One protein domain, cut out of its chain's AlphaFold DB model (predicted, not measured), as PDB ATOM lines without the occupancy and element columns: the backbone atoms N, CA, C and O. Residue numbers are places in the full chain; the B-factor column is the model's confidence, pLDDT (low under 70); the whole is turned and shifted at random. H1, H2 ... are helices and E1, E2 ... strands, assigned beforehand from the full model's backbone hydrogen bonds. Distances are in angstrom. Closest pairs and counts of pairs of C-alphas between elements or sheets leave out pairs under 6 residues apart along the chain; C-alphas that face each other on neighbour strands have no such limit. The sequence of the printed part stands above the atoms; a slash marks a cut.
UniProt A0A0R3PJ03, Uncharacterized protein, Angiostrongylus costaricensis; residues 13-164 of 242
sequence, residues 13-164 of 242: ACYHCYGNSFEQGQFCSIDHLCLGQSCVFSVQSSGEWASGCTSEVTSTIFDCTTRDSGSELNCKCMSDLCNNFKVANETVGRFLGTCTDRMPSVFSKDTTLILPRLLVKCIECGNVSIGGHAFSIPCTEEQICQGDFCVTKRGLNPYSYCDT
ATOM      1  N   ALA A  13     127.566 198.382 119.014       91.00
ATOM      2  CA  ALA A  13     128.524 198.389 117.917       91.00
ATOM      3  C   ALA A  13     129.764 199.204 118.289       91.00
ATOM      4  O   ALA A  13     129.661 200.339 118.745       91.00
ATOM      5  N   CYS A  14     130.945 198.652 118.037       92.00
ATOM      6  CA  CYS A  14     132.225 199.253 118.395       92.00
ATOM      7  C   CYS A  14     133.159 199.272 117.193       92.00
ATOM      8  O   CYS A  14     133.172 198.322 116.411       92.00
ATOM      9  N   TYR A  15     133.985 200.312 117.072       92.31
ATOM     10  CA  TYR A  15     135.109 200.289 116.138       92.31
ATOM     11  C   TYR A  15     136.088 199.187 116.521       92.31
ATOM     12  O   TYR A  15     136.386 199.021 117.704       92.31
ATOM     13  N   HIS A  16     136.604 198.475 115.523       92.00
ATOM     14  CA  HIS A  16     137.673 197.503 115.695       92.00
ATOM     15  C   HIS A  16     138.894 197.923 114.869       92.00
ATOM     16  O   HIS A  16     138.893 197.860 113.638       92.00
ATOM     17  N   CYS A  17     139.918 198.420 115.556       90.25
ATOM     18  CA  CYS A  17     141.092 199.044 114.950       90.25
ATOM     19  C   CYS A  17     142.254 199.109 115.938       90.25
ATOM     20  O   CYS A  17     142.062 198.989 117.146       90.25
ATOM     21  N   TYR A  18     143.465 199.330 115.438       90.56
ATOM     22  CA  TYR A  18     144.660 199.417 116.274       90.56
ATOM     23  C   TYR A  18     145.783 200.178 115.575       90.56
ATOM     24  O   TYR A  18     145.834 200.252 114.349       90.56
ATOM     25  N   GLY A  19     146.713 200.715 116.355       88.56
ATOM     26  CA  GLY A  19     147.931 201.350 115.877       88.56
ATOM     27  C   GLY A  19     149.143 200.834 116.626       88.56
ATOM     28  O   GLY A  19     149.291 201.096 117.816       88.56
ATOM     29  N   ASN A  20     150.025 200.143 115.906       85.44
ATOM     30  CA  ASN A  20     151.267 199.599 116.462       85.44
ATOM     31  C   ASN A  20     152.453 200.525 116.169       85.44
ATOM     32  O   ASN A  20     153.406 200.631 116.931       85.44
ATOM     33  N   SER A  21     152.434 201.183 115.012       82.69
ATOM     34  CA  SER A  21     153.467 202.130 114.609       82.69
ATOM     35  C   SER A  21     152.911 203.132 113.598       82.69
ATOM     36  O   SER A  21     151.806 202.980 113.079       82.69
ATOM     37  N   PHE A  22     153.694 204.159 113.266       82.38
ATOM     38  CA  PHE A  22     153.322 205.117 112.219       82.38
ATOM     39  C   PHE A  22     153.190 204.468 110.831       82.38
ATOM     40  O   PHE A  22     152.603 205.064 109.934       82.38
ATOM     41  N   GLU A  23     153.723 203.255 110.660       80.56
ATOM     42  CA  GLU A  23     153.738 202.513 109.398       80.56
ATOM     43  C   GLU A  23     152.806 201.293 109.410       80.56
ATOM     44  O   GLU A  23     152.453 200.802 108.342       80.56
ATOM     45  N   GLN A  24     152.392 200.805 110.589       83.19
ATOM     46  CA  GLN A  24     151.576 199.594 110.725       83.19
ATOM     47  C   GLN A  24     150.411 199.759 111.704       83.19
ATOM     48  O   GLN A  24     150.587 200.183 112.850       83.19
ATOM     49  N   GLY A  25     149.236 199.321 111.265       86.00
ATOM     50  CA  GLY A  25     148.018 199.290 112.062       86.00
ATOM     51  C   GLY A  25     146.795 198.954 111.219       86.00
ATOM     52  O   GLY A  25     146.913 198.528 110.072       86.00
ATOM     53  N   GLN A  26     145.625 199.158 111.800       87.19
ATOM     54  CA  GLN A  26     144.330 199.066 111.147       87.19
ATOM     55  C   GLN A  26     143.539 200.318 111.498       87.19
ATOM     56  O   GLN A  26     143.284 200.601 112.669       87.19
ATOM     57  N   PHE A  27     143.149 201.073 110.477       85.69
ATOM     58  CA  PHE A  27     142.406 202.309 110.666       85.69
ATOM     59  C   PHE A  27     140.984 202.050 111.192       85.69
ATOM     60  O   PHE A  27     140.334 201.078 110.808       85.69
ATOM     61  N   CYS A  28     140.494 202.925 112.076       87.19
ATOM     62  CA  CYS A  28     139.125 202.843 112.582       87.19
ATOM     63  C   CYS A  28     138.146 203.271 111.501       87.19
ATOM     64  O   CYS A  28     138.149 204.427 111.091       87.19
ATOM     65  N   SER A  29     137.294 202.347 111.074       89.75
ATOM     66  CA  SER A  29     136.273 202.620 110.077       89.75
ATOM     67  C   SER A  29     134.966 201.927 110.425       89.75
ATOM     68  O   SER A  29     134.974 200.837 110.997       89.75
ATOM     69  N   ILE A  30     133.841 202.515 110.011       90.75
ATOM     70  CA  ILE A  30     132.518 201.875 110.089       90.75
ATOM     71  C   ILE A  30     132.412 200.605 109.230       90.75
ATOM     72  O   ILE A  30     131.429 199.877 109.336       90.75
ATOM     73  N   ASP A  31     133.409 200.322 108.386       89.25
ATOM     74  CA  ASP A  31     133.530 199.035 107.696       89.25
ATOM     75  C   ASP A  31     134.105 197.915 108.574       89.25
ATOM     76  O   ASP A  31     133.959 196.731 108.269       89.25
ATOM     77  N   HIS A  32     134.752 198.291 109.674       88.75
ATOM     78  CA  HIS A  32     135.423 197.403 110.613       88.75
ATOM     79  C   HIS A  32     134.840 197.613 112.005       88.75
ATOM     80  O   HIS A  32     135.443 198.224 112.888       88.75
ATOM     81  N   LEU A  33     133.620 197.112 112.170       91.25
ATOM     82  CA  LEU A  33     132.880 197.159 113.420       91.25
ATOM     83  C   LEU A  33     132.738 195.755 114.009       91.25
ATOM     84  O   LEU A  33     132.720 194.764 113.280       91.25
ATOM     85  N   CYS A  34     132.601 195.680 115.327       91.62
ATOM     86  CA  CYS A  34     132.255 194.453 116.034       91.62
ATOM     87  C   CYS A  34     131.165 194.708 117.079       91.62
ATOM     88  O   CYS A  34     130.917 195.854 117.457       91.62
ATOM     89  N   LEU A  35     130.496 193.639 117.514       91.31
ATOM     90  CA  LEU A  35     129.450 193.692 118.535       91.31
ATOM     91  C   LEU A  35     129.982 193.170 119.867       91.31
ATOM     92  O   LEU A  35     130.676 192.154 119.926       91.31
ATOM     93  N   GLY A  36     129.649 193.868 120.945       90.56
ATOM     94  CA  GLY A  36     129.974 193.456 122.306       90.56
ATOM     95  C   GLY A  36     129.003 194.042 123.315       90.56
ATOM     96  O   GLY A  36     128.091 194.776 122.960       90.56
ATOM     97  N   GLN A  37     129.208 193.733 124.591       90.56
ATOM     98  CA  GLN A  37     128.425 194.328 125.683       90.56
ATOM     99  C   GLN A  37     128.930 195.729 126.047       90.56
ATOM    100  O   GLN A  37     128.200 196.542 126.611       90.56
ATOM    101  N   SER A  38     130.190 196.015 125.727       91.12
ATOM    102  CA  SER A  38     130.757 197.357 125.752       91.12
ATOM    103  C   SER A  38     131.893 197.476 124.738       91.12
ATOM    104  O   SER A  38     132.444 196.475 124.264       91.12
ATOM    105  N   CYS A  39     132.245 198.711 124.401       91.69
ATOM    106  CA  CYS A  39     133.426 199.017 123.614       91.69
ATOM    107  C   CYS A  39     134.621 199.253 124.527       91.69
ATOM    108  O   CYS A  39     134.474 199.796 125.621       91.69
ATOM    109  N   VAL A  40     135.807 198.887 124.053       92.06
ATOM    110  CA  VAL A  40     137.078 199.071 124.753       92.06
ATOM    111  C   VAL A  40     138.026 199.922 123.918       92.06
ATOM    112  O   VAL A  40     138.022 199.856 122.687       92.06
ATOM    113  N   PHE A  41     138.842 200.713 124.604       90.69
ATOM    114  CA  PHE A  41     139.963 201.453 124.048       90.69
ATOM    115  C   PHE A  41     141.167 201.333 124.985       90.69
ATOM    116  O   PHE A  41     141.072 201.663 126.165       90.69
ATOM    117  N   SER A  42     142.288 200.864 124.455       89.25
ATOM    118  CA  SER A  42     143.530 200.602 125.179       89.25
ATOM    119  C   SER A  42     144.653 201.459 124.609       89.25
ATOM    120  O   SER A  42     144.742 201.636 123.395       89.25
ATOM    121  N   VAL A  43     145.498 202.011 125.477       87.00
ATOM    122  CA  VAL A  43     146.653 202.834 125.099       87.00
ATOM    123  C   VAL A  43     147.846 202.450 125.943       87.00
ATOM    124  O   VAL A  43     147.766 202.429 127.170       87.00
ATOM    125  N   GLN A  44     148.975 202.219 125.297       86.75
ATOM    126  CA  GLN A  44     150.252 202.010 125.951       86.75
ATOM    127  C   GLN A  44     151.031 203.320 126.076       86.75
ATOM    128  O   GLN A  44     150.882 204.249 125.284       86.75
ATOM    129  N   SER A  45     151.936 203.375 127.050       80.81
ATOM    130  CA  SER A  45     152.875 204.499 127.223       80.81
ATOM    131  C   SER A  45     153.794 204.745 126.014       80.81
ATOM    132  O   SER A  45     154.290 205.857 125.842       80.81
ATOM    133  N   SER A  46     153.981 203.742 125.148       81.56
ATOM    134  CA  SER A  46     154.669 203.850 123.853       81.56
ATOM    135  C   SER A  46     153.877 204.646 122.806       81.56
ATOM    136  O   SER A  46     154.450 205.055 121.798       81.56
ATOM    137  N   GLY A  47     152.579 204.876 123.033       81.38
ATOM    138  CA  GLY A  47     151.647 205.469 122.075       81.38
ATOM    139  C   GLY A  47     150.921 204.442 121.199       81.38
ATOM    140  O   GLY A  47     150.060 204.836 120.411       81.38
ATOM    141  N   GLU A  48     151.234 203.150 121.336       87.81
ATOM    142  CA  GLU A  48     150.466 202.061 120.723       87.81
ATOM    143  C   GLU A  48     149.059 202.011 121.319       87.81
ATOM    144  O   GLU A  48     148.871 202.269 122.510       87.81
ATOM    145  N   TRP A  49     148.059 201.687 120.506       88.56
ATOM    146  CA  TRP A  49     146.668 201.671 120.952       88.56
ATOM    147  C   TRP A  49     145.839 200.640 120.200       88.56
ATOM    148  O   TRP A  49     146.139 200.293 119.059       88.56
ATOM    149  N   ALA A  50     144.761 200.182 120.824       90.75
ATOM    150  CA  ALA A  50     143.786 199.305 120.195       90.75
ATOM    151  C   ALA A  50     142.372 199.626 120.674       90.75
ATOM    152  O   ALA A  50     142.157 200.016 121.821       90.75
ATOM    153  N   SER A  51     141.408 199.449 119.785       91.31
ATOM    154  CA  SER A  51     139.991 199.706 119.988       91.31
ATOM    155  C   SER A  51     139.202 198.483 119.542       91.31
ATOM    156  O   SER A  51     139.511 197.904 118.500       91.31
ATOM    157  N   GLY A  52     138.190 198.087 120.308       93.00
ATOM    158  CA  GLY A  52     137.398 196.905 119.986       93.00
ATOM    159  C   GLY A  52     136.149 196.757 120.841       93.00
ATOM    160  O   GLY A  52     135.696 197.695 121.495       93.00
ATOM    161  N   CYS A  53     135.607 195.546 120.850       91.94
ATOM    162  CA  CYS A  53     134.464 195.129 121.656       91.94
ATOM    163  C   CYS A  53     134.909 194.161 122.755       91.94
ATOM    164  O   CYS A  53     135.845 193.377 122.589       91.94
ATOM    165  N   THR A  54     134.196 194.183 123.876       90.31
ATOM    166  CA  THR A  54     134.374 193.233 124.975       90.31
ATOM    167  C   THR A  54     133.029 192.666 125.426       90.31
ATOM    168  O   THR A  54     131.971 193.271 125.241       90.31
ATOM    169  N   SER A  55     133.068 191.475 126.019       88.25
ATOM    170  CA  SER A  55     131.924 190.844 126.679       88.25
ATOM    171  C   SER A  55     131.738 191.312 128.122       88.25
ATOM    172  O   SER A  55     130.917 190.754 128.836       88.25
ATOM    173  N   GLU A  56     132.538 192.266 128.591       85.56
ATOM    174  CA  GLU A  56     132.385 192.832 129.925       85.56
ATOM    175  C   GLU A  56     131.409 194.009 129.906       85.56
ATOM    176  O   GLU A  56     131.522 194.918 129.083       85.56
ATOM    177  N   VAL A  57     130.470 194.019 130.850       79.94
ATOM    178  CA  VAL A  57     129.581 195.162 131.085       79.94
ATOM    179  C   VAL A  57     130.317 196.184 131.951       79.94
ATOM    180  O   VAL A  57     130.949 195.821 132.943       79.94
ATOM    181  N   THR A  58     130.210 197.467 131.615       75.69
ATOM    182  CA  THR A  58     130.597 198.558 132.524       75.69
ATOM    183  C   THR A  58     129.342 199.230 133.076       75.69
ATOM    184  O   THR A  58     128.291 199.180 132.465       75.69
ATOM    185  N   SER A  59     129.390 199.819 134.266       66.62
ATOM    186  CA  SER A  59     128.225 200.506 134.851       66.62
ATOM    187  C   SER A  59     128.184 202.000 134.524       66.62
ATOM    188  O   SER A  59     127.261 202.702 134.944       66.62
ATOM    189  N   THR A  60     129.184 202.510 133.799       65.75
ATOM    190  CA  THR A  60     129.355 203.942 133.541       65.75
ATOM    191  C   THR A  60     129.534 204.241 132.056       65.75
ATOM    192  O   THR A  60     129.907 203.383 131.263       65.75
ATOM    193  N   ILE A  61     129.258 205.494 131.682       68.31
ATOM    194  CA  ILE A  61     129.367 205.980 130.298       68.31
ATOM    195  C   ILE A  61     130.812 205.845 129.788       68.31
ATOM    196  O   ILE A  61     131.012 205.545 128.615       68.31
ATOM    197  N   PHE A  62     131.797 206.040 130.672       73.94
ATOM    198  CA  PHE A  62     133.216 205.811 130.422       73.94
ATOM    199  C   PHE A  62     133.915 205.375 131.717       73.94
ATOM    200  O   PHE A  62     133.933 206.140 132.682       73.94
ATOM    201  N   ASP A  63     134.523 204.188 131.716       82.38
ATOM    202  CA  ASP A  63     135.329 203.664 132.827       82.38
ATOM    203  C   ASP A  63     136.769 203.445 132.368       82.38
ATOM    204  O   ASP A  63     137.008 202.606 131.502       82.38
ATOM    205  N   CYS A  64     137.715 204.206 132.918       83.19
ATOM    206  CA  CYS A  64     139.130 204.129 132.565       83.19
ATOM    207  C   CYS A  64     139.963 203.668 133.760       83.19
ATOM    208  O   CYS A  64     139.941 204.273 134.834       83.19
ATOM    209  N   THR A  65     140.763 202.631 133.545       82.44
ATOM    210  CA  THR A  65     141.641 202.021 134.543       82.44
ATOM    211  C   THR A  65     143.055 201.892 133.994       82.44
ATOM    212  O   THR A  65     143.268 201.837 132.786       82.44
ATOM    213  N   THR A  66     144.041 201.860 134.883       79.12
ATOM    214  CA  THR A  66     145.430 201.570 134.510       79.12
ATOM    215  C   THR A  66     145.765 200.151 134.947       79.12
ATOM    216  O   THR A  66     145.326 199.719 136.014       79.12
ATOM    217  N   ARG A  67     146.488 199.401 134.110       72.00
ATOM    218  CA  ARG A  67     146.894 198.018 134.419       72.00
ATOM    219  C   ARG A  67     148.127 197.985 135.326       72.00
ATOM    220  O   ARG A  67     148.803 198.996 135.430       72.00
ATOM    221  N   ASP A  68     148.428 196.840 135.944       56.59
ATOM    222  CA  ASP A  68     149.321 196.610 137.108       56.59
ATOM    223  C   ASP A  68     150.746 197.227 137.106       56.59
ATOM    224  O   ASP A  68     151.396 197.278 138.148       56.59
ATOM    225  N   SER A  69     151.247 197.739 135.982       60.09
ATOM    226  CA  SER A  69     152.522 198.479 135.859       60.09
ATOM    227  C   SER A  69     152.344 199.981 135.600       60.09
ATOM    228  O   SER A  69     153.317 200.733 135.537       60.09
ATOM    229  N   GLY A  70     151.105 200.413 135.380       64.56
ATOM    230  CA  GLY A  70     150.736 201.733 134.906       64.56
ATOM    231  C   GLY A  70     151.278 202.067 133.514       64.56
ATOM    232  O   GLY A  70     151.352 203.237 133.164       64.56
ATOM    233  N   SER A  71     151.674 201.067 132.720       73.25
ATOM    234  CA  SER A  71     152.152 201.257 131.342       73.25
ATOM    235  C   SER A  71     151.038 201.205 130.296       73.25
ATOM    236  O   SER A  71     151.303 201.464 129.124       73.25
ATOM    237  N   GLU A  72     149.816 200.866 130.712       82.69
ATOM    238  CA  GLU A  72     148.642 200.677 129.859       82.69
ATOM    239  C   GLU A  72     147.409 201.326 130.510       82.69
ATOM    240  O   GLU A  72     147.137 201.115 131.697       82.69
ATOM    241  N   LEU A  73     146.676 202.115 129.727       84.94
ATOM    242  CA  LEU A  73     145.403 202.745 130.063       84.94
ATOM    243  C   LEU A  73     144.293 202.037 129.286       84.94
ATOM    244  O   LEU A  73     144.334 202.003 128.062       84.94
ATOM    245  N   ASN A  74     143.293 201.520 129.993       87.62
ATOM    246  CA  ASN A  74     142.161 200.794 129.433       87.62
ATOM    247  C   ASN A  74     140.854 201.494 129.779       87.62
ATOM    248  O   ASN A  74     140.504 201.606 130.952       87.62
ATOM    249  N   CYS A  75     140.127 201.930 128.758       87.25
ATOM    250  CA  CYS A  75     138.849 202.617 128.854       87.25
ATOM    251  C   CYS A  75     137.722 201.773 128.254       87.25
ATOM    252  O   CYS A  75     137.915 201.124 127.227       87.25
ATOM    253  N   LYS A  76     136.535 201.805 128.864       89.94
ATOM    254  CA  LYS A  76     135.328 201.104 128.399       89.94
ATOM    255  C   LYS A  76     134.130 202.037 128.325       89.94
ATOM    256  O   LYS A  76     134.020 202.924 129.165       89.94
ATOM    257  N   CYS A  77     133.224 201.816 127.375       88.12
ATOM    258  CA  CYS A  77     132.004 202.612 127.201       88.12
ATOM    259  C   CYS A  77     130.847 201.788 126.596       88.12
ATOM    260  O   CYS A  77     131.082 200.789 125.924       88.12
ATOM    261  N   MET A  78     129.591 202.187 126.846       88.75
ATOM    262  CA  MET A  78     128.372 201.415 126.496       88.75
ATOM    263  C   MET A  78     127.454 202.084 125.464       88.75
ATOM    264  O   MET A  78     126.258 201.803 125.419       88.75
ATOM    265  N   SER A  79     127.973 203.000 124.657       87.56
ATOM    266  CA  SER A  79     127.190 203.587 123.566       87.56
ATOM    267  C   SER A  79     127.733 203.107 122.234       87.56
ATOM    268  O   SER A  79     128.937 202.900 122.103       87.56
ATOM    269  N   ASP A  80     126.867 202.983 121.232       87.88
ATOM    270  CA  ASP A  80     127.314 202.666 119.879       87.88
ATOM    271  C   ASP A  80     128.408 203.643 119.436       87.88
ATOM    272  O   ASP A  80     128.278 204.865 119.568       87.88
ATOM    273  N   LEU A  81     129.498 203.081 118.918       88.62
ATOM    274  CA  LEU A  81     130.629 203.796 118.338       88.62
ATOM    275  C   LEU A  81     131.312 204.761 119.326       88.62
ATOM    276  O   LEU A  81     131.982 205.714 118.918       88.62
ATOM    277  N   CYS A  82     131.166 204.524 120.634       88.38
ATOM    278  CA  CYS A  82     131.738 205.380 121.675       88.38
ATOM    279  C   CYS A  82     133.269 205.333 121.715       88.38
ATOM    280  O   CYS A  82     133.904 206.300 122.129       88.38
ATOM    281  N   ASN A  83     133.869 204.244 121.233       89.69
ATOM    282  CA  ASN A  83     135.314 204.069 121.114       89.69
ATOM    283  C   ASN A  83     135.890 204.677 119.821       89.69
ATOM    284  O   ASN A  83     136.928 204.231 119.324       89.69
ATOM    285  N   ASN A  84     135.216 205.688 119.259       83.69
ATOM    286  CA  ASN A  84     135.763 206.442 118.140       83.69
ATOM    287  C   ASN A  84     137.059 207.154 118.555       83.69
ATOM    288  O   ASN A  84     137.237 207.557 119.708       83.69
ATOM    289  N   PHE A  85     137.957 207.345 117.590       78.50
ATOM    290  CA  PHE A  85     139.280 207.901 117.863       78.50
ATOM    291  C   PHE A  85     139.226 209.299 118.501       78.50
ATOM    292  O   PHE A  85     139.999 209.594 119.408       78.50
ATOM    293  N   LYS A  86     138.315 210.171 118.050       78.00
ATOM    294  CA  LYS A  86     138.199 211.546 118.556       78.00
ATOM    295  C   LYS A  86     137.874 211.561 120.054       78.00
ATOM    296  O   LYS A  86     138.584 212.190 120.832       78.00
ATOM    297  N   VAL A  87     136.839 210.825 120.450       77.62
ATOM    298  CA  VAL A  87     136.375 210.685 121.834       77.62
ATOM    299  C   VAL A  87     137.432 209.982 122.675       77.62
ATOM    300  O   VAL A  87     137.716 210.420 123.788       77.62
ATOM    301  N   ALA A  88     138.052 208.930 122.142       74.19
ATOM    302  CA  ALA A  88     139.115 208.209 122.822       74.19
ATOM    303  C   ALA A  88     140.324 209.117 123.109       74.19
ATOM    304  O   ALA A  88     140.759 209.212 124.254       74.19
ATOM    305  N   ASN A  89     140.802 209.867 122.115       77.69
ATOM    306  CA  ASN A  89     141.920 210.799 122.263       77.69
ATOM    307  C   ASN A  89     141.608 211.930 123.261       77.69
ATOM    308  O   ASN A  89     142.421 212.242 124.130       77.69
ATOM    309  N   GLU A  90     140.406 212.511 123.193       79.69
ATOM    310  CA  GLU A  90     139.947 213.517 124.162       79.69
ATOM    311  C   GLU A  90     139.860 212.949 125.590       79.69
ATOM    312  O   GLU A  90     140.220 213.625 126.558       79.69
ATOM    313  N   THR A  91     139.407 211.700 125.731       76.19
ATOM    314  CA  THR A  91     139.258 211.016 127.024       76.19
ATOM    315  C   THR A  91     140.612 210.678 127.634       76.19
ATOM    316  O   THR A  91     140.828 210.956 128.812       76.19
ATOM    317  N   VAL A  92     141.546 210.160 126.835       73.94
ATOM    318  CA  VAL A  92     142.932 209.898 127.244       73.94
ATOM    319  C   VAL A  92     143.611 211.200 127.660       73.94
ATOM    320  O   VAL A  92     144.151 211.278 128.762       73.94
ATOM    321  N   GLY A  93     143.511 212.253 126.842       74.44
ATOM    322  CA  GLY A  93     144.081 213.564 127.163       74.44
ATOM    323  C   GLY A  93     143.512 214.154 128.455       74.44
ATOM    324  O   GLY A  93     144.256 214.704 129.270       74.44
ATOM    325  N   ARG A  94     142.204 213.989 128.696       74.31
ATOM    326  CA  ARG A  94     141.574 214.395 129.958       74.31
ATOM    327  C   ARG A  94     142.090 213.563 131.125       74.31
ATOM    328  O   ARG A  94     142.532 214.154 132.098       74.31
ATOM    329  N   PHE A  95     142.077 212.235 131.021       71.81
ATOM    330  CA  PHE A  95     142.516 211.327 132.084       71.81
ATOM    331  C   PHE A  95     143.965 211.607 132.505       71.81
ATOM    332  O   PHE A  95     144.246 211.781 133.692       71.81
ATOM    333  N   LEU A  96     144.865 211.758 131.529       68.94
ATOM    334  CA  LEU A  96     146.269 212.109 131.755       68.94
ATOM    335  C   LEU A  96     146.443 213.544 132.286       68.94
ATOM    336  O   LEU A  96     147.360 213.808 133.060       68.94
ATOM    337  N   GLY A  97     145.567 214.477 131.901       62.38
ATOM    338  CA  GLY A  97     145.629 215.879 132.322       62.38
ATOM    339  C   GLY A  97     145.050 216.165 133.712       62.38
ATOM    340  O   GLY A  97     145.560 217.043 134.408       62.38
ATOM    341  N   THR A  98     143.992 215.459 134.128       59.00
ATOM    342  CA  THR A  98     143.284 215.713 135.398       59.00
ATOM    343  C   THR A  98     143.803 214.897 136.576       59.00
ATOM    344  O   THR A  98     143.601 215.296 137.719       59.00
ATOM    345  N   CYS A  99     144.469 213.766 136.335       53.47
ATOM    346  CA  CYS A  99     144.950 212.882 137.396       53.47
ATOM    347  C   CYS A  99     146.457 213.039 137.643       53.47
ATOM    348  O   CYS A  99     147.195 212.066 137.546       53.47
ATOM    349  N   THR A 100     146.926 214.234 138.018       52.53
ATOM    350  CA  THR A 100     148.348 214.459 138.365       52.53
ATOM    351  C   THR A 100     148.837 213.588 139.527       52.53
ATOM    352  O   THR A 100     150.006 213.224 139.561       52.53
ATOM    353  N   ASP A 101     147.940 213.197 140.436       49.12
ATOM    354  CA  ASP A 101     148.299 212.488 141.674       49.12
ATOM    355  C   ASP A 101     148.205 210.953 141.550       49.12
ATOM    356  O   ASP A 101     148.631 210.223 142.444       49.12
ATOM    357  N   ARG A 102     147.632 210.450 140.447       53.09
ATOM    358  CA  ARG A 102     147.507 209.011 140.124       53.09
ATOM    359  C   ARG A 102     148.118 208.646 138.775       53.09
ATOM    360  O   ARG A 102     147.958 207.513 138.328       53.09
ATOM    361  N   MET A 103     148.787 209.591 138.121       57.19
ATOM    362  CA  MET A 103     149.454 209.332 136.857       57.19
ATOM    363  C   MET A 103     150.579 208.324 137.103       57.19
ATOM    364  O   MET A 103     151.451 208.579 137.941       57.19
ATOM    365  N   PRO A 104     150.593 207.184 136.402       58.53
ATOM    366  CA  PRO A 104     151.754 206.323 136.446       58.53
ATOM    367  C   PRO A 104     152.965 207.089 135.929       58.53
ATOM    368  O   PRO A 104     152.881 207.717 134.875       58.53
ATOM    369  N   SER A 105     154.104 206.996 136.616       57.53
ATOM    370  CA  SER A 105     155.359 207.669 136.233       57.53
ATOM    371  C   SER A 105     155.859 207.328 134.817       57.53
ATOM    372  O   SER A 105     156.827 207.921 134.353       57.53
ATOM    373  N   VAL A 106     155.239 206.344 134.160       63.25
ATOM    374  CA  VAL A 106     155.577 205.827 132.830       63.25
ATOM    375  C   VAL A 106     154.869 206.594 131.706       63.25
ATOM    376  O   VAL A 106     155.424 206.716 130.618       63.25
ATOM    377  N   PHE A 107     153.677 207.155 131.945       63.16
ATOM    378  CA  PHE A 107     153.000 207.977 130.940       63.16
ATOM    379  C   PHE A 107     153.547 209.404 130.975       63.16
ATOM    380  O   PHE A 107     153.458 210.102 131.984       63.16
ATOM    381  N   SER A 108     154.084 209.863 129.846       61.19
ATOM    382  CA  SER A 108     154.375 211.284 129.667       61.19
ATOM    383  C   SER A 108     153.066 212.055 129.509       61.19
ATOM    384  O   SER A 108     152.105 211.553 128.915       61.19
ATOM    385  N   LYS A 109     153.046 213.311 129.968       61.88
ATOM    386  CA  LYS A 109     151.954 214.261 129.701       61.88
ATOM    387  C   LYS A 109     151.721 214.476 128.195       61.88
ATOM    388  O   LYS A 109     150.631 214.872 127.802       61.88
ATOM    389  N   ASP A 110     152.723 214.136 127.383       63.12
ATOM    390  CA  ASP A 110     152.726 214.256 125.925       63.12
ATOM    391  C   ASP A 110     152.551 212.907 125.205       63.12
ATOM    392  O   ASP A 110     152.891 212.789 124.027       63.12
ATOM    393  N   THR A 111     152.070 211.862 125.896       66.25
ATOM    394  CA  THR A 111     151.778 210.579 125.237       66.25
ATOM    395  C   THR A 111     150.723 210.824 124.161       66.25
ATOM    396  O   THR A 111     149.571 211.132 124.459       66.25
ATOM    397  N   THR A 112     151.144 210.731 122.902       72.19
ATOM    398  CA  THR A 112     150.299 210.936 121.730       72.19
ATOM    399  C   THR A 112     150.047 209.593 121.073       72.19
ATOM    400  O   THR A 112     150.948 208.763 120.964       72.19
ATOM    401  N   LEU A 113     148.802 209.369 120.667       77.44
ATOM    402  CA  LEU A 113     148.418 208.151 119.967       77.44
ATOM    403  C   LEU A 113     149.159 208.082 118.632       77.44
ATOM    404  O   LEU A 113     149.184 209.057 117.874       77.44
ATOM    405  N   ILE A 114     149.753 206.927 118.345       78.69
ATOM    406  CA  ILE A 114     150.446 206.697 117.083       78.69
ATOM    407  C   ILE A 114     149.409 206.601 115.963       78.69
ATOM    408  O   ILE A 114     148.658 205.634 115.874       78.69
ATOM    409  N   LEU A 115     149.379 207.601 115.089       75.12
ATOM    410  CA  LEU A 115     148.506 207.625 113.921       75.12
ATOM    411  C   LEU A 115     149.300 207.852 112.638       75.12
ATOM    412  O   LEU A 115     150.233 208.664 112.638       75.12
ATOM    413  N   PRO A 116     148.895 207.227 111.521       76.69
ATOM    414  CA  PRO A 116     149.416 207.605 110.219       76.69
ATOM    415  C   PRO A 116     149.019 209.054 109.903       76.69
ATOM    416  O   PRO A 116     148.018 209.588 110.387       76.69
ATOM    417  N   ARG A 117     149.816 209.720 109.067       79.50
ATOM    418  CA  ARG A 117     149.472 211.054 108.563       79.50
ATOM    419  C   ARG A 117     148.438 210.916 107.452       79.50
ATOM    420  O   ARG A 117     148.800 210.606 106.324       79.50
ATOM    421  N   LEU A 118     147.180 211.188 107.775       82.12
ATOM    422  CA  LEU A 118     146.054 211.069 106.851       82.12
ATOM    423  C   LEU A 118     145.625 212.461 106.376       82.12
ATOM    424  O   LEU A 118     145.397 213.363 107.181       82.12
ATOM    425  N   LEU A 119     145.573 212.661 105.059       85.31
ATOM    426  CA  LEU A 119     145.367 213.986 104.456       85.31
ATOM    427  C   LEU A 119     143.953 214.182 103.906       85.31
ATOM    428  O   LEU A 119     143.504 215.322 103.766       85.31
ATOM    429  N   VAL A 120     143.251 213.095 103.585       90.19
ATOM    430  CA  VAL A 120     141.918 213.154 102.987       90.19
ATOM    431  C   VAL A 120     140.870 213.136 104.087       90.19
ATOM    432  O   VAL A 120     140.961 212.350 105.021       90.19
ATOM    433  N   LYS A 121     139.865 214.008 103.978       90.62
ATOM    434  CA  LYS A 121     138.711 214.063 104.882       90.62
ATOM    435  C   LYS A 121     137.470 213.586 104.145       90.62
ATOM    436  O   LYS A 121     137.176 214.110 103.070       90.62
ATOM    437  N   CYS A 122     136.740 212.644 104.728       90.75
ATOM    438  CA  CYS A 122     135.511 212.099 104.149       90.75
ATOM    439  C   CYS A 122     134.391 212.111 105.185       90.75
ATOM    440  O   CYS A 122     134.656 212.114 106.383       90.75
ATOM    441  N   ILE A 123     133.143 212.094 104.720       91.81
ATOM    442  CA  ILE A 123     131.996 211.869 105.600       91.81
ATOM    443  C   ILE A 123     131.872 210.361 105.840       91.81
ATOM    444  O   ILE A 123     131.774 209.584 104.885       91.81
ATOM    445  N   GLU A 124     131.869 209.963 107.107       92.19
ATOM    446  CA  GLU A 124     131.695 208.588 107.560       92.19
ATOM    447  C   GLU A 124     130.264 208.371 108.056       92.19
ATOM    448  O   GLU A 124     129.919 208.706 109.184       92.19
ATOM    449  N   CYS A 125     129.383 207.880 107.192       93.75
ATOM    450  CA  CYS A 125     127.962 207.789 107.514       93.75
ATOM    451  C   CYS A 125     127.224 206.787 106.628       93.75
ATOM    452  O   CYS A 125     127.742 206.322 105.612       93.75
ATOM    453  N   GLY A 126     125.971 206.511 106.980       92.94
ATOM    454  CA  GLY A 126     125.068 205.668 106.206       92.94
ATOM    455  C   GLY A 126     124.520 204.505 107.013       92.94
ATOM    456  O   GLY A 126     124.574 204.495 108.242       92.94
ATOM    457  N   ASN A 127     123.962 203.530 106.304       92.06
ATOM    458  CA  ASN A 127     123.380 202.347 106.921       92.06
ATOM    459  C   ASN A 127     124.402 201.214 106.888       92.06
ATOM    460  O   ASN A 127     124.816 200.787 105.812       92.06
ATOM    461  N   VAL A 128     124.775 200.714 108.060       89.44
ATOM    462  CA  VAL A 128     125.704 199.593 108.230       89.44
ATOM    463  C   VAL A 128     124.938 198.447 108.880       89.44
ATOM    464  O   VAL A 128     124.034 198.682 109.681       89.44
ATOM    465  N   SER A 129     125.261 197.201 108.533       86.94
ATOM    466  CA  SER A 129     124.690 196.044 109.222       86.94
ATOM    467  C   SER A 129     125.771 195.083 109.682       86.94
ATOM    468  O   SER A 129     126.595 194.656 108.877       86.94
ATOM    469  N   ILE A 130     125.744 194.744 110.971       84.94
ATOM    470  CA  ILE A 130     126.678 193.825 111.635       84.94
ATOM    471  C   ILE A 130     125.844 192.860 112.471       84.94
ATOM    472  O   ILE A 130     124.906 193.289 113.137       84.94
ATOM    473  N   GLY A 131     126.124 191.557 112.400       79.31
ATOM    474  CA  GLY A 131     125.411 190.550 113.200       79.31
ATOM    475  C   GLY A 131     123.887 190.504 112.993       79.31
ATOM    476  O   GLY A 131     123.170 190.013 113.853       79.31
ATOM    477  N   GLY A 132     123.363 191.036 111.881       79.56
ATOM    478  CA  GLY A 132     121.916 191.161 111.645       79.56
ATOM    479  C   GLY A 132     121.265 192.399 112.275       79.56
ATOM    480  O   GLY A 132     120.084 192.650 112.038       79.56
ATOM    481  N   HIS A 133     122.031 193.212 113.003       79.25
ATOM    482  CA  HIS A 133     121.620 194.524 113.490       79.25
ATOM    483  C   HIS A 133     121.923 195.577 112.427       79.25
ATOM    484  O   HIS A 133     122.946 195.501 111.746       79.25
ATOM    485  N   ALA A 134     121.014 196.532 112.242       83.88
ATOM    486  CA  ALA A 134     121.193 197.646 111.321       83.88
ATOM    487  C   ALA A 134     121.392 198.933 112.120       83.88
ATOM    488  O   ALA A 134     120.574 199.271 112.974       83.88
ATOM    489  N   PHE A 135     122.460 199.653 111.802       82.81
ATOM    490  CA  PHE A 135     122.832 200.916 112.418       82.81
ATOM    491  C   PHE A 135     122.788 202.001 111.351       82.81
ATOM    492  O   PHE A 135     123.274 201.803 110.236       82.81
ATOM    493  N   SER A 136     122.188 203.142 111.680       90.00
ATOM    494  CA  SER A 136     122.160 204.304 110.797       90.00
ATOM    495  C   SER A 136     122.993 205.410 111.420       90.00
ATOM    496  O   SER A 136     122.647 205.942 112.474       90.00
ATOM    497  N   ILE A 137     124.107 205.727 110.774       90.31
ATOM    498  CA  ILE A 137     125.013 206.788 111.189       90.31
ATOM    499  C   ILE A 137     124.628 208.039 110.395       90.31
ATOM    500  O   ILE A 137     124.660 208.005 109.159       90.31
ATOM    501  N   PRO A 138     124.234 209.139 111.058       91.06
ATOM    502  CA  PRO A 138     123.769 210.330 110.366       91.06
ATOM    503  C   PRO A 138     124.921 211.021 109.630       91.06
ATOM    504  O   PRO A 138     126.005 211.208 110.173       91.06
ATOM    505  N   CYS A 139     124.673 211.451 108.394       90.94
ATOM    506  CA  CYS A 139     125.649 212.189 107.592       90.94
ATOM    507  C   CYS A 139     125.708 213.659 108.025       90.94
ATOM    508  O   CYS A 139     125.056 214.513 107.422       90.94
ATOM    509  N   THR A 140     126.461 213.949 109.087       90.25
ATOM    510  CA  THR A 140     126.680 215.311 109.601       90.25
ATOM    511  C   THR A 140     128.145 215.725 109.476       90.25
ATOM    512  O   THR A 140     129.028 214.893 109.277       90.25
ATOM    513  N   GLU A 141     128.425 217.021 109.634       82.94
ATOM    514  CA  GLU A 141     129.798 217.557 109.675       82.94
ATOM    515  C   GLU A 141     130.614 217.040 110.874       82.94
ATOM    516  O   GLU A 141     131.833 217.185 110.913       82.94
ATOM    517  N   GLU A 142     129.957 216.425 111.856       82.88
ATOM    518  CA  GLU A 142     130.614 215.820 113.013       82.88
ATOM    519  C   GLU A 142     131.169 214.428 112.699       82.88
ATOM    520  O   GLU A 142     132.112 213.986 113.354       82.88
ATOM    521  N   GLN A 143     130.625 213.766 111.674       87.06
ATOM    522  CA  GLN A 143     131.036 212.440 111.225       87.06
ATOM    523  C   GLN A 143     132.056 212.547 110.088       87.06
ATOM    524  O   GLN A 143     131.855 212.034 108.989       87.06
ATOM    525  N   ILE A 144     133.145 213.280 110.331       86.50
ATOM    526  CA  ILE A 144     134.262 213.391 109.390       86.50
ATOM    527  C   ILE A 144     135.391 212.470 109.845       86.50
ATOM    528  O   ILE A 144     135.991 212.684 110.900       86.50
ATOM    529  N   CYS A 145     135.725 211.496 109.007       87.25
ATOM    530  CA  CYS A 145     136.907 210.659 109.162       87.25
ATOM    531  C   CYS A 145     138.097 211.256 108.386       87.25
ATOM    532  O   CYS A 145     137.929 212.109 107.506       87.25
ATOM    533  N   GLN A 146     139.314 210.804 108.704       87.31
ATOM    534  CA  GLN A 146     140.531 211.130 107.953       87.31
ATOM    535  C   GLN A 146     141.147 209.847 107.401       87.31
ATOM    536  O   GLN A 146     141.263 208.894 108.149       87.31
ATOM    537  N   GLY A 147     141.534 209.808 106.128       87.81
ATOM    538  CA  GLY A 147     142.112 208.630 105.474       87.81
ATOM    539  C   GLY A 147     143.086 208.987 104.354       87.81
ATOM    540  O   GLY A 147     143.438 210.158 104.167       87.81
ATOM    541  N   ASP A 148     143.485 207.976 103.584       90.12
ATOM    542  CA  ASP A 148     144.192 208.175 102.311       90.12
ATOM    543  C   ASP A 148     143.200 208.396 101.162       90.12
ATOM    544  O   ASP A 148     143.506 209.088 100.191       90.12
ATOM    545  N   PHE A 149     142.001 207.817 101.264       92.06
ATOM    546  CA  PHE A 149     140.932 207.956 100.279       92.06
ATOM    547  C   PHE A 149     139.549 207.701 100.895       92.06
ATOM    548  O   PHE A 149     139.414 207.108 101.965       92.06
ATOM    549  N   CYS A 150     138.505 208.165 100.203       93.50
ATOM    550  CA  CYS A 150     137.113 207.930 100.581       93.50
ATOM    551  C   CYS A 150     136.561 206.710  99.844       93.50
ATOM    552  O   CYS A 150     136.669 206.622  98.618       93.50
ATOM    553  N   VAL A 151     135.891 205.822 100.569       94.31
ATOM    554  CA  VAL A 151     135.182 204.673 100.004       94.31
ATOM    555  C   VAL A 151     133.682 204.891 100.156       94.31
ATOM    556  O   VAL A 151     133.201 205.444 101.141       94.31
ATOM    557  N   THR A 152     132.910 204.476  99.155       93.62
ATOM    558  CA  THR A 152     131.446 204.455  99.225       93.62
ATOM    559  C   THR A 152     130.953 203.093  98.782       93.62
ATOM    560  O   THR A 152     131.104 202.716  97.616       93.62
ATOM    561  N   LYS A 153     130.332 202.357  99.701       91.38
ATOM    562  CA  LYS A 153     129.671 201.093  99.399       91.38
ATOM    563  C   LYS A 153     128.239 201.367  98.965       91.38
ATOM    564  O   LYS A 153     127.481 202.075  99.622       91.38
ATOM    565  N   ARG A 154     127.884 200.827  97.801       89.00
ATOM    566  CA  ARG A 154     126.542 200.912  97.212       89.00
ATOM    567  C   ARG A 154     125.808 199.597  97.455       89.00
ATOM    568  O   ARG A 154     126.429 198.539  97.450       89.00
ATOM    569  N   GLY A 155     124.491 199.650  97.609       86.44
ATOM    570  CA  GLY A 155     123.666 198.459  97.803       86.44
ATOM    571  C   GLY A 155     122.388 198.772  98.568       86.44
ATOM    572  O   GLY A 155     121.955 199.921  98.602       86.44
ATOM    573  N   LEU A 156     121.810 197.743  99.192       82.75
ATOM    574  CA  LEU A 156     120.632 197.871 100.062       82.75
ATOM    575  C   LEU A 156     120.894 198.782 101.270       82.75
ATOM    576  O   LEU A 156     120.007 199.525 101.672       82.75
ATOM    577  N   ASN A 157     122.121 198.758 101.791       86.19
ATOM    578  CA  ASN A 157     122.574 199.582 102.906       86.19
ATOM    579  C   ASN A 157     123.808 200.375 102.450       86.19
ATOM    580  O   ASN A 157     124.924 199.865 102.553       86.19
ATOM    581  N   PRO A 158     123.626 201.548 101.817       90.19
ATOM    582  CA  PRO A 158     124.746 202.353 101.362       90.19
ATOM    583  C   PRO A 158     125.389 203.106 102.531       90.19
ATOM    584  O   PRO A 158     124.690 203.656 103.385       90.19
ATOM    585  N   TYR A 159     126.718 203.163 102.527       94.19
ATOM    586  CA  TYR A 159     127.508 203.928 103.490       94.19
ATOM    587  C   TYR A 159     128.841 204.373 102.886       94.19
ATOM    588  O   TYR A 159     129.340 203.780 101.921       94.19
ATOM    589  N   SER A 160     129.405 205.443 103.434       93.81
ATOM    590  CA  SER A 160     130.712 205.985 103.069       93.81
ATOM    591  C   SER A 160     131.634 206.030 104.274       93.81
ATOM    592  O   SER A 160     131.165 206.217 105.390       93.81
ATOM    593  N   TYR A 161     132.932 205.849 104.048       92.88
ATOM    594  CA  TYR A 161     133.946 205.808 105.099       92.88
ATOM    595  C   TYR A 161     135.335 206.165 104.561       92.88
ATOM    596  O   TYR A 161     135.535 206.263 103.345       92.88
ATOM    597  N   CYS A 162     136.290 206.377 105.464       91.19
ATOM    598  CA  CYS A 162     137.696 206.580 105.125       91.19
ATOM    599  C   CYS A 162     138.444 205.261 105.158       91.19
ATOM    600  O   CYS A 162     138.286 204.482 106.093       91.19
ATOM    601  N   ASP A 163     139.312 205.068 104.178       88.88
ATOM    602  CA  ASP A 163     140.181 203.906 104.112       88.88
ATOM    603  C   ASP A 163     141.630 204.356 103.883       88.88
ATOM    604  O   ASP A 163     141.908 205.521 103.554       88.88
ATOM    605  N   THR A 164     142.570 203.459 104.154       87.44
ATOM    606  CA  THR A 164     143.995 203.775 104.201       87.44
ATOM    607  C   THR A 164     144.836 202.625 103.661       87.44
ATOM    608  O   THR A 164     144.453 201.460 103.704       87.44
TER     609      THR A 164
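Overview. This is residues 13 to 164 of the 242 residues of an uncharacterized protein of Angiostrongylus costaricensis (UniProt A0A0R3PJ03). Two lobes sit side by side along the longest axis: one is a strongly twisted five-stranded sheet, E2 E5 E4 E7 E6, with H1 over one face and the small pair E1 and E3 at one end; the other is a strongly twisted four-stranded sheet, E10 E9 E13 E12, with the pair E8 and E11 packed on E13. The long stretch of residues 99 to 119 joins the lobes. The printed part has 152 residues, with thirteen named strands and one named helix, H1 lying between E7 and E8 along the chain; both sheets are antiparallel and the class is mostly strand. It is compact, with a radius of gyration of the C-alphas of 15.8 A and spans of 51 by 35 by 25 A.

Arrangement. The larger sheet runs E2, residues 17 to 19, E5, 49 to 54, E4, 38 to 44, E7, 72 to 77, and E6, 63 to 66. Within hydrogen-bond range are N 19 and O 49 at 2.8 A, N 40 and O 52 at 2.8 A, N 41 and O 75 at 2.8 A, and N 65 and O 74 at 2.8 A. E4 and E5, and E6 and E7, are hairpins. H1, residues 85 to 98, is on this sheet, two layers with the helix on one face, at a height of 10.2 A over the sheet. It is over E7 and only just over E4, where 3 of its C-alphas fall, and runs slantwise to the strands, only just, at 58 degrees to E7 on the local plane. Every O i to N i+4 pair in H1 is within hydrogen-bond range. E1, residues 13 to 15, runs on into E2 at 22 degrees and is antiparallel to E3, residues 33 to 36, with N 14 and O 34 2.9 A apart. The closest C-alphas of E3 and E5 are those of Gly 36 and Cys 53, 4.8 A apart. In the other sheet, E10, 133 to 137, E9, 125 to 130, E13, 159 to 163, and E12, 149 to 153, have N 128 and O 135 at 2.9 A, N 125 and O 160 at 3.0 A, and N 151 and O 161 at 2.8 A. E8, residues 120 to 123, pairs with E11, 144 to 147, through N 147 and O 120 at 2.8 A. The closest C-alphas of E8 and E13 are those of Cys 122 and Cys 162, 6.0 A apart, and those of E3 and E9 are Cys 34 and Ile 130, 7.1 A apart.

Along the chain. E1 begins at C-alpha 13 (128.524, 198.389, 117.917), H1 at C-alpha 85 (139.280, 207.901, 117.863), and E13 ends at C-alpha 163 (140.181, 203.906, 104.112). E4 is 20.0 A long, H1 19.6 A, E7 17.0 A, E5 15.4 A and E9 14.6 A.

Size, cuts and confidence. The farthest C-alphas, of Asp 101 and Gly 155, are 52.2 A apart. The printed part has no cut. The links E2 to E3 and H1 to E8 are long. Mean pLDDT of the printed part is 82.3; residues 59 to 61, 68 to 70 and 96 to 111 are under 70.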